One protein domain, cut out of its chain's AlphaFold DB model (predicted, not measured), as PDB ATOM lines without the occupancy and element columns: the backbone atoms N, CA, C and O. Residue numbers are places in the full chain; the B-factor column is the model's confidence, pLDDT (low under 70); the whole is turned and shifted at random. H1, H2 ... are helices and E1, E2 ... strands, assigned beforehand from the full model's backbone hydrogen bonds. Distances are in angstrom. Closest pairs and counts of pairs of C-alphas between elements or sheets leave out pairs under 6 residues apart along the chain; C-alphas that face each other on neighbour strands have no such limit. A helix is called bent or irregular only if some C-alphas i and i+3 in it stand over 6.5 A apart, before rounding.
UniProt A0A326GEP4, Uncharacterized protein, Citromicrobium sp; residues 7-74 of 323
ATOM      1  N   ASP A   7     170.876 146.937 212.198       90.69
ATOM      2  CA  ASP A   7     172.329 147.084 212.061       90.69
ATOM      3  C   ASP A   7     172.745 148.478 211.570       90.69
ATOM      4  O   ASP A   7     173.731 149.039 212.040       90.69
ATOM      5  N   PHE A   8     171.973 149.069 210.653       90.00
ATOM      6  CA  PHE A   8     172.214 150.435 210.197       90.00
ATOM      7  C   PHE A   8     171.948 151.449 211.313       90.00
ATOM      8  O   PHE A   8     172.698 152.408 211.463       90.00
ATOM      9  N   GLN A   9     170.893 151.256 212.108       88.88
ATOM     10  CA  GLN A   9     170.574 152.189 213.194       88.88
ATOM     11  C   GLN A   9     171.601 152.141 214.311       88.88
ATOM     12  O   GLN A   9     172.009 153.197 214.793       88.88
ATOM     13  N   ASP A  10     172.033 150.937 214.680       93.44
ATOM     14  CA  ASP A  10     173.051 150.729 215.702       93.44
ATOM     15  C   ASP A  10     174.360 151.415 215.294       93.44
ATOM     16  O   ASP A  10     174.974 152.123 216.093       93.44
ATOM     17  N   GLU A  11     174.744 151.295 214.019       94.75
ATOM     18  CA  GLU A  11     175.941 151.945 213.494       94.75
ATOM     19  C   GLU A  11     175.817 153.477 213.473       94.75
ATOM     20  O   GLU A  11     176.742 154.185 213.873       94.75
ATOM     21  N   ILE A  12     174.662 154.011 213.067       94.56
ATOM     22  CA  ILE A  12     174.397 155.456 213.094       94.56
ATOM     23  C   ILE A  12     174.444 156.004 214.516       94.56
ATOM     24  O   ILE A  12     175.051 157.050 214.746       94.56
ATOM     25  N   HIS A  13     173.827 155.304 215.465       94.19
ATOM     26  CA  HIS A  13     173.817 155.706 216.864       94.19
ATOM     27  C   HIS A  13     175.236 155.715 217.438       94.19
ATOM     28  O   HIS A  13     175.675 156.730 217.977       94.19
ATOM     29  N   ARG A  14     176.002 154.644 217.195       96.94
ATOM     30  CA  ARG A  14     177.405 154.540 217.603       96.94
ATOM     31  C   ARG A  14     178.255 155.683 217.046       96.94
ATOM     32  O   ARG A  14     179.047 156.272 217.779       96.94
ATOM     33  N   LEU A  15     178.121 156.005 215.757       97.19
ATOM     34  CA  LEU A  15     178.878 157.095 215.135       97.19
ATOM     35  C   LEU A  15     178.449 158.471 215.659       97.19
ATOM     36  O   LEU A  15     179.311 159.323 215.872       97.19
ATOM     37  N   ALA A  16     177.152 158.687 215.891       95.12
ATOM     38  CA  ALA A  16     176.633 159.941 216.433       95.12
ATOM     39  C   ALA A  16     177.147 160.224 217.855       95.12
ATOM     40  O   ALA A  16     177.396 161.381 218.183       95.12
ATOM     41  N   GLU A  17     177.352 159.192 218.676       96.19
ATOM     42  CA  GLU A  17     177.948 159.327 220.010       96.19
ATOM     43  C   GLU A  17     179.476 159.485 219.963       96.19
ATOM     44  O   GLU A  17     180.053 160.281 220.705       96.19
ATOM     45  N   LEU A  18     180.147 158.742 219.078       97.44
ATOM     46  CA  LEU A  18     181.609 158.678 219.028       97.44
ATOM     47  C   LEU A  18     182.249 159.912 218.381       97.44
ATOM     48  O   LEU A  18     183.215 160.469 218.912       97.44
ATOM     49  N   LEU A  19     181.763 160.310 217.204       96.69
ATOM     50  CA  LEU A  19     182.441 161.289 216.351       96.69
ATOM     51  C   LEU A  19     182.575 162.691 216.967       96.69
ATOM     52  O   LEU A  19     183.650 163.267 216.795       96.69
ATOM     53  N   PRO A  20     181.598 163.233 217.727       94.25
ATOM     54  CA  PRO A  20     181.759 164.538 218.371       94.25
ATOM     55  C   PRO A  20     182.977 164.617 219.299       94.25
ATOM     56  O   PRO A  20     183.618 165.658 219.392       94.25
ATOM     57  N   THR A  21     183.319 163.512 219.972       95.25
ATOM     58  CA  THR A  21     184.457 163.465 220.908       95.25
ATOM     59  C   THR A  21     185.744 162.994 220.235       95.25
ATOM     60  O   THR A  21     186.827 163.445 220.601       95.25
ATOM     61  N   ALA A  22     185.652 162.089 219.258       96.88
ATOM     62  CA  ALA A  22     186.821 161.567 218.552       96.88
ATOM     63  C   ALA A  22     187.397 162.565 217.531       96.88
ATOM     64  O   ALA A  22     188.597 162.556 217.273       96.88
ATOM     65  N   GLU A  23     186.550 163.426 216.966       95.94
ATOM     66  CA  GLU A  23     186.894 164.387 215.918       95.94
ATOM     67  C   GLU A  23     186.362 165.800 216.248       95.94
ATOM     68  O   GLU A  23     185.696 166.405 215.411       95.94
ATOM     69  N   PRO A  24     186.641 166.379 217.431       92.56
ATOM     70  CA  PRO A  24     185.997 167.621 217.889       92.56
ATOM     71  C   PRO A  24     186.297 168.822 216.978       92.56
ATOM     72  O   PRO A  24     185.478 169.719 216.803       92.56
ATOM     73  N   ASP A  25     187.465 168.808 216.330       92.19
ATOM     74  CA  ASP A  25     187.892 169.831 215.381       92.19
ATOM     75  C   ASP A  25     187.631 169.447 213.920       92.19
ATOM     76  O   ASP A  25     188.099 170.131 213.003       92.19
ATOM     77  N   ASN A  26     186.941 168.354 213.641       94.94
ATOM     78  CA  ASN A  26     186.744 167.931 212.261       94.94
ATOM     79  C   ASN A  26     185.317 167.503 211.967       94.94
ATOM     80  O   ASN A  26     184.822 167.826 210.897       94.94
ATOM     81  N   PHE A  27     184.649 166.834 212.897       95.50
ATOM     82  CA  PHE A  27     183.248 166.479 212.787       95.50
ATOM     83  C   PHE A  27     182.363 167.729 212.759       95.50
ATOM     84  O   PHE A  27     182.564 168.673 213.521       95.50
ATOM     85  N   VAL A  28     181.389 167.728 211.852       95.50
ATOM     86  CA  VAL A  28     180.396 168.797 211.702       95.50
ATOM     87  C   VAL A  28     179.022 168.285 212.107       95.50
ATOM     88  O   VAL A  28     178.417 168.818 213.031       95.50
ATOM     89  N   LEU A  29     178.525 167.253 211.421       94.12
ATOM     90  CA  LEU A  29     177.258 166.606 211.746       94.12
ATOM     91  C   LEU A  29     177.136 165.233 211.087       94.12
ATOM     92  O   LEU A  29     177.824 164.917 210.114       94.12
ATOM     93  N   LEU A  30     176.179 164.456 211.582       94.69
ATOM     94  CA  LEU A  30     175.681 163.244 210.947       94.69
ATOM     95  C   LEU A  30     174.199 163.449 210.621       94.69
ATOM     96  O   LEU A  30     173.425 163.825 211.500       94.69
ATOM     97  N   ARG A  31     173.788 163.184 209.373       90.81
ATOM     98  CA  ARG A  31     172.374 163.242 208.963       90.81
ATOM     99  C   ARG A  31     171.944 162.024 208.161       90.81
ATOM    100  O   ARG A  31     172.680 161.538 207.308       90.81
ATOM    101  N   ILE A  32     170.714 161.577 208.391       90.75
ATOM    102  CA  ILE A  32     170.075 160.546 207.570       90.75
ATOM    103  C   ILE A  32     169.551 161.204 206.297       90.75
ATOM    104  O   ILE A  32     168.838 162.204 206.358       90.75
ATOM    105  N   VAL A  33     169.882 160.623 205.149       88.81
ATOM    106  CA  VAL A  33     169.378 161.048 203.843       88.81
ATOM    107  C   VAL A  33     168.254 160.106 203.443       88.81
ATOM    108  O   VAL A  33     168.429 158.888 203.482       88.81
ATOM    109  N   ARG A  34     167.100 160.653 203.063       84.50
ATOM    110  CA  ARG A  34     165.945 159.878 202.593       84.50
ATOM    111  C   ARG A  34     165.888 159.857 201.073       84.50
ATOM    112  O   ARG A  34     166.434 160.739 200.413       84.50
ATOM    113  N   ASP A  35     165.274 158.815 200.532       79.81
ATOM    114  CA  ASP A  35     165.027 158.702 199.103       79.81
ATOM    115  C   ASP A  35     163.747 159.458 198.729       79.81
ATOM    116  O   ASP A  35     162.639 158.949 198.876       79.81
ATOM    117  N   GLU A  36     163.904 160.693 198.259       75.06
ATOM    118  CA  GLU A  36     162.795 161.566 197.853       75.06
ATOM    119  C   GLU A  36     162.108 161.116 196.549       75.06
ATOM    120  O   GLU A  36     161.094 161.690 196.160       75.06
ATOM    121  N   THR A  37     162.627 160.087 195.865       76.94
ATOM    122  CA  THR A  37     161.994 159.532 194.656       76.94
ATOM    123  C   THR A  37     160.853 158.561 194.971       76.94
ATOM    124  O   THR A  37     160.102 158.178 194.072       76.94
ATOM    125  N   VAL A  38     160.690 158.187 196.244       74.94
ATOM    126  CA  VAL A  38     159.658 157.262 196.721       74.94
ATOM    127  C   VAL A  38     158.512 158.047 197.361       74.94
ATOM    128  O   VAL A  38     158.716 158.811 198.305       74.94
ATOM    129  N   ALA A  39     157.291 157.822 196.866       71.81
ATOM    130  CA  ALA A  39     156.079 158.530 197.289       71.81
ATOM    131  C   ALA A  39     155.532 158.119 198.677       71.81
ATOM    132  O   ALA A  39     154.561 158.710 199.148       71.81
ATOM    133  N   ASP A  40     156.132 157.125 199.334       71.31
ATOM    134  CA  ASP A  40     155.732 156.683 200.672       71.31
ATOM    135  C   ASP A  40     156.161 157.705 201.732       71.31
ATOM    136  O   ASP A  40     157.298 158.175 201.712       71.31
ATOM    137  N   PHE A  41     155.285 158.026 202.694       64.25
ATOM    138  CA  PHE A  41     155.624 158.914 203.810       64.25
ATOM    139  C   PHE A  41     155.690 158.164 205.154       64.25
ATOM    140  O   PHE A  41     154.710 157.520 205.538       64.25
ATOM    141  N   PRO A  42     156.791 158.301 205.921       64.19
ATOM    142  CA  PRO A  42     158.023 158.994 205.543       64.19
ATOM    143  C   PRO A  42     158.904 158.120 204.636       64.19
ATOM    144  O   PRO A  42     159.099 156.938 204.929       64.19
ATOM    145  N   SER A  43     159.492 158.719 203.592       72.44
ATOM    146  CA  SER A  43     160.276 158.001 202.577       72.44
ATOM    147  C   SER A  43     161.430 157.198 203.196       72.44
ATOM    148  O   SER A  43     162.019 157.642 204.200       72.44
ATOM    149  N   PRO A  44     161.770 156.016 202.646       76.75
ATOM    150  CA  PRO A  44     162.817 155.158 203.196       76.75
ATOM    151  C   PRO A  44     164.182 155.870 203.203       76.75
ATOM    152  O   PRO A  44     164.435 156.748 202.372       76.75
ATOM    153  N   PRO A  45     165.084 155.541 204.149       78.69
ATOM    154  CA  PRO A  45     166.438 156.083 204.127       78.69
ATOM    155  C   PRO A  45     167.177 155.602 202.868       78.69
ATOM    156  O   PRO A  45     167.156 154.421 202.531       78.69
ATOM    157  N   ARG A  46     167.906 156.502 202.213       84.38
ATOM    158  CA  ARG A  46     168.922 156.142 201.216       84.38
ATOM    159  C   ARG A  46     170.245 155.763 201.886       84.38
ATOM    160  O   ARG A  46     171.022 154.990 201.338       84.38
ATOM    161  N   GLY A  47     170.515 156.339 203.055       90.81
ATOM    162  CA  GLY A  47     171.750 156.156 203.811       90.81
ATOM    163  C   GLY A  47     171.981 157.314 204.777       90.81
ATOM    164  O   GLY A  47     171.035 158.004 205.161       90.81
ATOM    165  N   ALA A  48     173.234 157.554 205.149       93.75
ATOM    166  CA  ALA A  48     173.616 158.680 205.991       93.75
ATOM    167  C   ALA A  48     174.851 159.406 205.469       93.75
ATOM    168  O   ALA A  48     175.782 158.804 204.939       93.75
ATOM    169  N   GLU A  49     174.856 160.717 205.664       95.31
ATOM    170  CA  GLU A  49     175.994 161.579 205.391       95.31
ATOM    171  C   GLU A  49     176.684 161.952 206.694       95.31
ATOM    172  O   GLU A  49     176.037 162.435 207.626       95.31
ATOM    173  N   VAL A  50     178.004 161.783 206.721       96.62
ATOM    174  CA  VAL A  50     178.852 162.250 207.818       96.62
ATOM    175  C   VAL A  50     179.730 163.375 207.298       96.62
ATOM    176  O   VAL A  50     180.549 163.173 206.397       96.62
ATOM    177  N   TRP A  51     179.525 164.568 207.840       96.88
ATOM    178  CA  TRP A  51     180.219 165.773 207.421       96.88
ATOM    179  C   TRP A  51     181.461 166.003 208.271       96.88
ATOM    180  O   TRP A  51     181.389 166.037 209.501       96.88
ATOM    181  N   PHE A  52     182.584 166.207 207.590       97.12
ATOM    182  CA  PHE A  52     183.843 166.617 208.189       97.12
ATOM    183  C   PHE A  52     184.373 167.884 207.516       97.12
ATOM    184  O   PHE A  52     184.204 168.075 206.313       97.12
ATOM    185  N   ARG A  53     185.085 168.731 208.257       95.12
ATOM    186  CA  ARG A  53     185.689 169.957 207.712       95.12
ATOM    187  C   ARG A  53     186.817 169.650 206.723       95.12
ATOM    188  O   ARG A  53     186.967 170.348 205.724       95.12
ATOM    189  N   LYS A  54     187.598 168.600 206.988       95.69
ATOM    190  CA  LYS A  54     188.757 168.162 206.196       95.69
ATOM    191  C   LYS A  54     188.858 166.637 206.137       95.69
ATOM    192  O   LYS A  54     188.393 165.938 207.036       95.69
ATOM    193  N   ASP A  55     189.491 166.138 205.078       97.12
ATOM    194  CA  ASP A  55     189.850 164.729 204.873       97.12
ATOM    195  C   ASP A  55     188.697 163.748 205.139       97.12
ATOM    196  O   ASP A  55     188.885 162.693 205.749       97.12
ATOM    197  N   ALA A  56     187.482 164.098 204.703       97.31
ATOM    198  CA  ALA A  56     186.255 163.430 205.138       97.31
ATOM    199  C   ALA A  56     186.250 161.919 204.862       97.31
ATOM    200  O   ALA A  56     185.895 161.127 205.732       97.31
ATOM    201  N   ALA A  57     186.680 161.505 203.665       97.62
ATOM    202  CA  ALA A  57     186.701 160.093 203.285       97.62
ATOM    203  C   ALA A  57     187.726 159.280 204.081       97.62
ATOM    204  O   ALA A  57     187.400 158.206 204.584       97.62
ATOM    205  N   ALA A  58     188.941 159.811 204.240       97.81
ATOM    206  CA  ALA A  58     189.984 159.164 205.029       97.81
ATOM    207  C   ALA A  58     189.599 159.094 206.512       97.81
ATOM    208  O   ALA A  58     189.832 158.081 207.163       97.81
ATOM    209  N   THR A  59     188.968 160.152 207.024       97.81
ATOM    210  CA  THR A  59     188.493 160.230 208.407       97.81
ATOM    211  C   THR A  59     187.412 159.189 208.666       97.81
ATOM    212  O   THR A  59     187.572 158.376 209.573       97.81
ATOM    213  N   LEU A  60     186.352 159.157 207.847       98.00
ATOM    214  CA  LEU A  60     185.232 158.230 208.022       98.00
ATOM    215  C   LEU A  60     185.665 156.760 207.938       98.00
ATOM    216  O   LEU A  60     185.210 155.948 208.741       98.00
ATOM    217  N   ALA A  61     186.589 156.437 207.027       97.56
ATOM    218  CA  ALA A  61     187.105 155.080 206.842       97.56
ATOM    219  C   ALA A  61     187.809 154.505 208.087       97.56
ATOM    220  O   ALA A  61     187.964 153.291 208.194       97.56
ATOM    221  N   ARG A  62     188.220 155.349 209.050       97.88
ATOM    222  CA  ARG A  62     188.746 154.895 210.351       97.88
ATOM    223  C   ARG A  62     187.662 154.358 211.281       97.88
ATOM    224  O   ARG A  62     187.976 153.610 212.201       97.88
ATOM    225  N   TYR A  63     186.414 154.773 211.072       97.81
ATOM    226  CA  TYR A  63     185.310 154.515 211.990       97.81
ATOM    227  C   TYR A  63     184.299 153.521 211.449       97.81
ATOM    228  O   TYR A  63     183.684 152.827 212.253       97.81
ATOM    229  N   THR A  64     184.105 153.447 210.132       97.19
ATOM    230  CA  THR A  64     183.146 152.525 209.521       97.19
ATOM    231  C   THR A  64     183.563 152.131 208.107       97.19
ATOM    232  O   THR A  64     184.224 152.891 207.400       97.19
ATOM    233  N   SER A  65     183.146 150.935 207.695       95.25
ATOM    234  CA  SER A  65     183.231 150.444 206.316       95.25
ATOM    235  C   SER A  65     181.850 150.265 205.676       95.25
ATOM    236  O   SER A  65     181.748 149.683 204.596       95.25
ATOM    237  N   ASP A  66     180.778 150.705 206.344       94.75
ATOM    238  CA  ASP A  66     179.417 150.581 205.828       94.75
ATOM    239  C   ASP A  66     179.189 151.543 204.655       94.75
ATOM    240  O   ASP A  66     179.126 152.759 204.819       94.75
ATOM    241  N   SER A  67     179.005 150.985 203.458       92.75
ATOM    242  CA  SER A  67     178.752 151.748 202.227       92.75
ATOM    243  C   SER A  67     177.470 152.596 202.241       92.75
ATOM    244  O   SER A  67     177.330 153.499 201.416       92.75
ATOM    245  N   ARG A  68     176.539 152.341 203.170       93.19
ATOM    246  CA  ARG A  68     175.329 153.159 203.374       93.19
ATOM    247  C   ARG A  68     175.647 154.491 204.061       93.19
ATOM    248  O   ARG A  68     174.800 155.385 204.064       93.19
ATOM    249  N   ILE A  69     176.840 154.631 204.639       95.56
ATOM    250  CA  ILE A  69     177.311 155.813 205.358       95.56
ATOM    251  C   ILE A  69     178.454 156.424 204.557       95.56
ATOM    252  O   ILE A  69     179.501 155.809 204.375       95.56
ATOM    253  N   PHE A  70     178.263 157.638 204.052       95.56
ATOM    254  CA  PHE A  70     179.203 158.240 203.113       95.56
ATOM    255  C   PHE A  70     179.701 159.612 203.575       95.56
ATOM    256  O   PHE A  70     178.970 160.383 204.208       95.56
ATOM    257  N   PRO A  71     180.971 159.929 203.274       97.38
ATOM    258  CA  PRO A  71     181.615 161.130 203.767       97.38
ATOM    259  C   PRO A  71     181.189 162.355 202.953       97.38
ATOM    260  O   PRO A  71     181.028 162.303 201.729       97.38
ATOM    261  N   ARG A  72     181.086 163.494 203.631       97.12
ATOM    262  CA  ARG A  72     180.950 164.823 203.031       97.12
ATOM    263  C   ARG A  72     182.005 165.748 203.607       97.12
ATOM    264  O   ARG A  72     182.330 165.651 204.786       97.12
ATOM    265  N   GLN A  73     182.550 166.619 202.764       96.44
ATOM    266  CA  GLN A  73     183.570 167.573 203.173       96.44
ATOM    267  C   GLN A  73     183.038 169.001 203.105       96.44
ATOM    268  O   GLN A  73     182.436 169.382 202.103       96.44
ATOM    269  N   GLY A  74     183.309 169.783 204.146       94.56
ATOM    270  CA  GLY A  74     182.922 171.184 204.256       94.56
ATOM    271  C   GLY A  74     182.205 171.469 205.570       94.56
ATOM    272  O   GLY A  74     182.374 170.742 206.547       94.56
TER     273      GLY A  74
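AT A GLANCE: This is residues 7 to 74 of the 323 residues of an uncharacterized protein of Citromicrobium sp (UniProt A0A326GEP4). A narrow, twisted sheet of three strands is covered on one face by two helices: the long H1 runs along E1 and E2, and the short H2 sits over the E3 side, while the other face bears no named helix. The loop of the E1 and E2 hairpin, residues 35 to 44, reaches to one end of the longest axis. The printed part has 68 residues, with two named helices and three named strands in the order H1, E1, E2, H2, E3; the sheet's order is E1, E2, E3, mixed, and the class is mixed, helices and strands. The whole is compact, with a radius of gyration of the C-alphas of 12.4 A, and elongated in outline, spanning 38 by 24 by 17 A.

IN THESE COORDINATES: H1, residues 7 to 22, begins with C-alpha 7 at (172.329, 147.084, 212.061) and is 21.5 A long. It has a kink of 25 degrees near residue 16 and is only just irregular: C-alphas 17 and 20 are 6.7 A apart. E1, residues 27 to 34, is 21.1 A long, and E2, residues 45 to 52, is 20.7 A long. H2 is residues 56 to 60. E3, residues 69 to 73, is 13.5 A long and ends with C-alpha 73 at (183.570, 167.573, 203.173).

HOW THE PARTS SIT: E2 is the inner strand of the sheet, which is only just strongly twisted, its C-alphas lying up to 4.3 A off the best plane. E1 and E2 form a hairpin, antiparallel at 165 degrees, with N 28 and O 51 2.9 A apart, within hydrogen-bond range. E2 and E3 are parallel at 37 degrees, with N 72 and O 50 2.8 A apart, also within that range. E2, H2 and E3 make a strand-helix-strand unit, two parallel neighbour strands with a helix between, and its crossover is right-handed. H1 is on the sheet at a height of 9.8 A, making two layers, helix on one face of a sheet. It lies over E1 and E2 and runs along the strands, at 12 degrees to E2 on the local plane. The closest C-alphas of H1 and E1 are those of Pro 20 and Phe 27, 6.1 A apart. H2 is on the same face, at a height of 7.0 A, only just over E3, on which 3 of its 5 C-alphas fall. Their closest C-alphas are those of Ala 57 and Pro 71, 5.2 A apart. H1 and H2 are apart. In H2 every O i to N i+4 pair is within hydrogen-bond range; in H1, 10 of 12 are.

THE WHOLE: The two C-alphas farthest apart are those of Asp 25 and Ala 39, 38.3 A. The printed part has no cut and no long link. The mean pLDDT of the printed part is 91.2, and residues 41 to 42 are under 70.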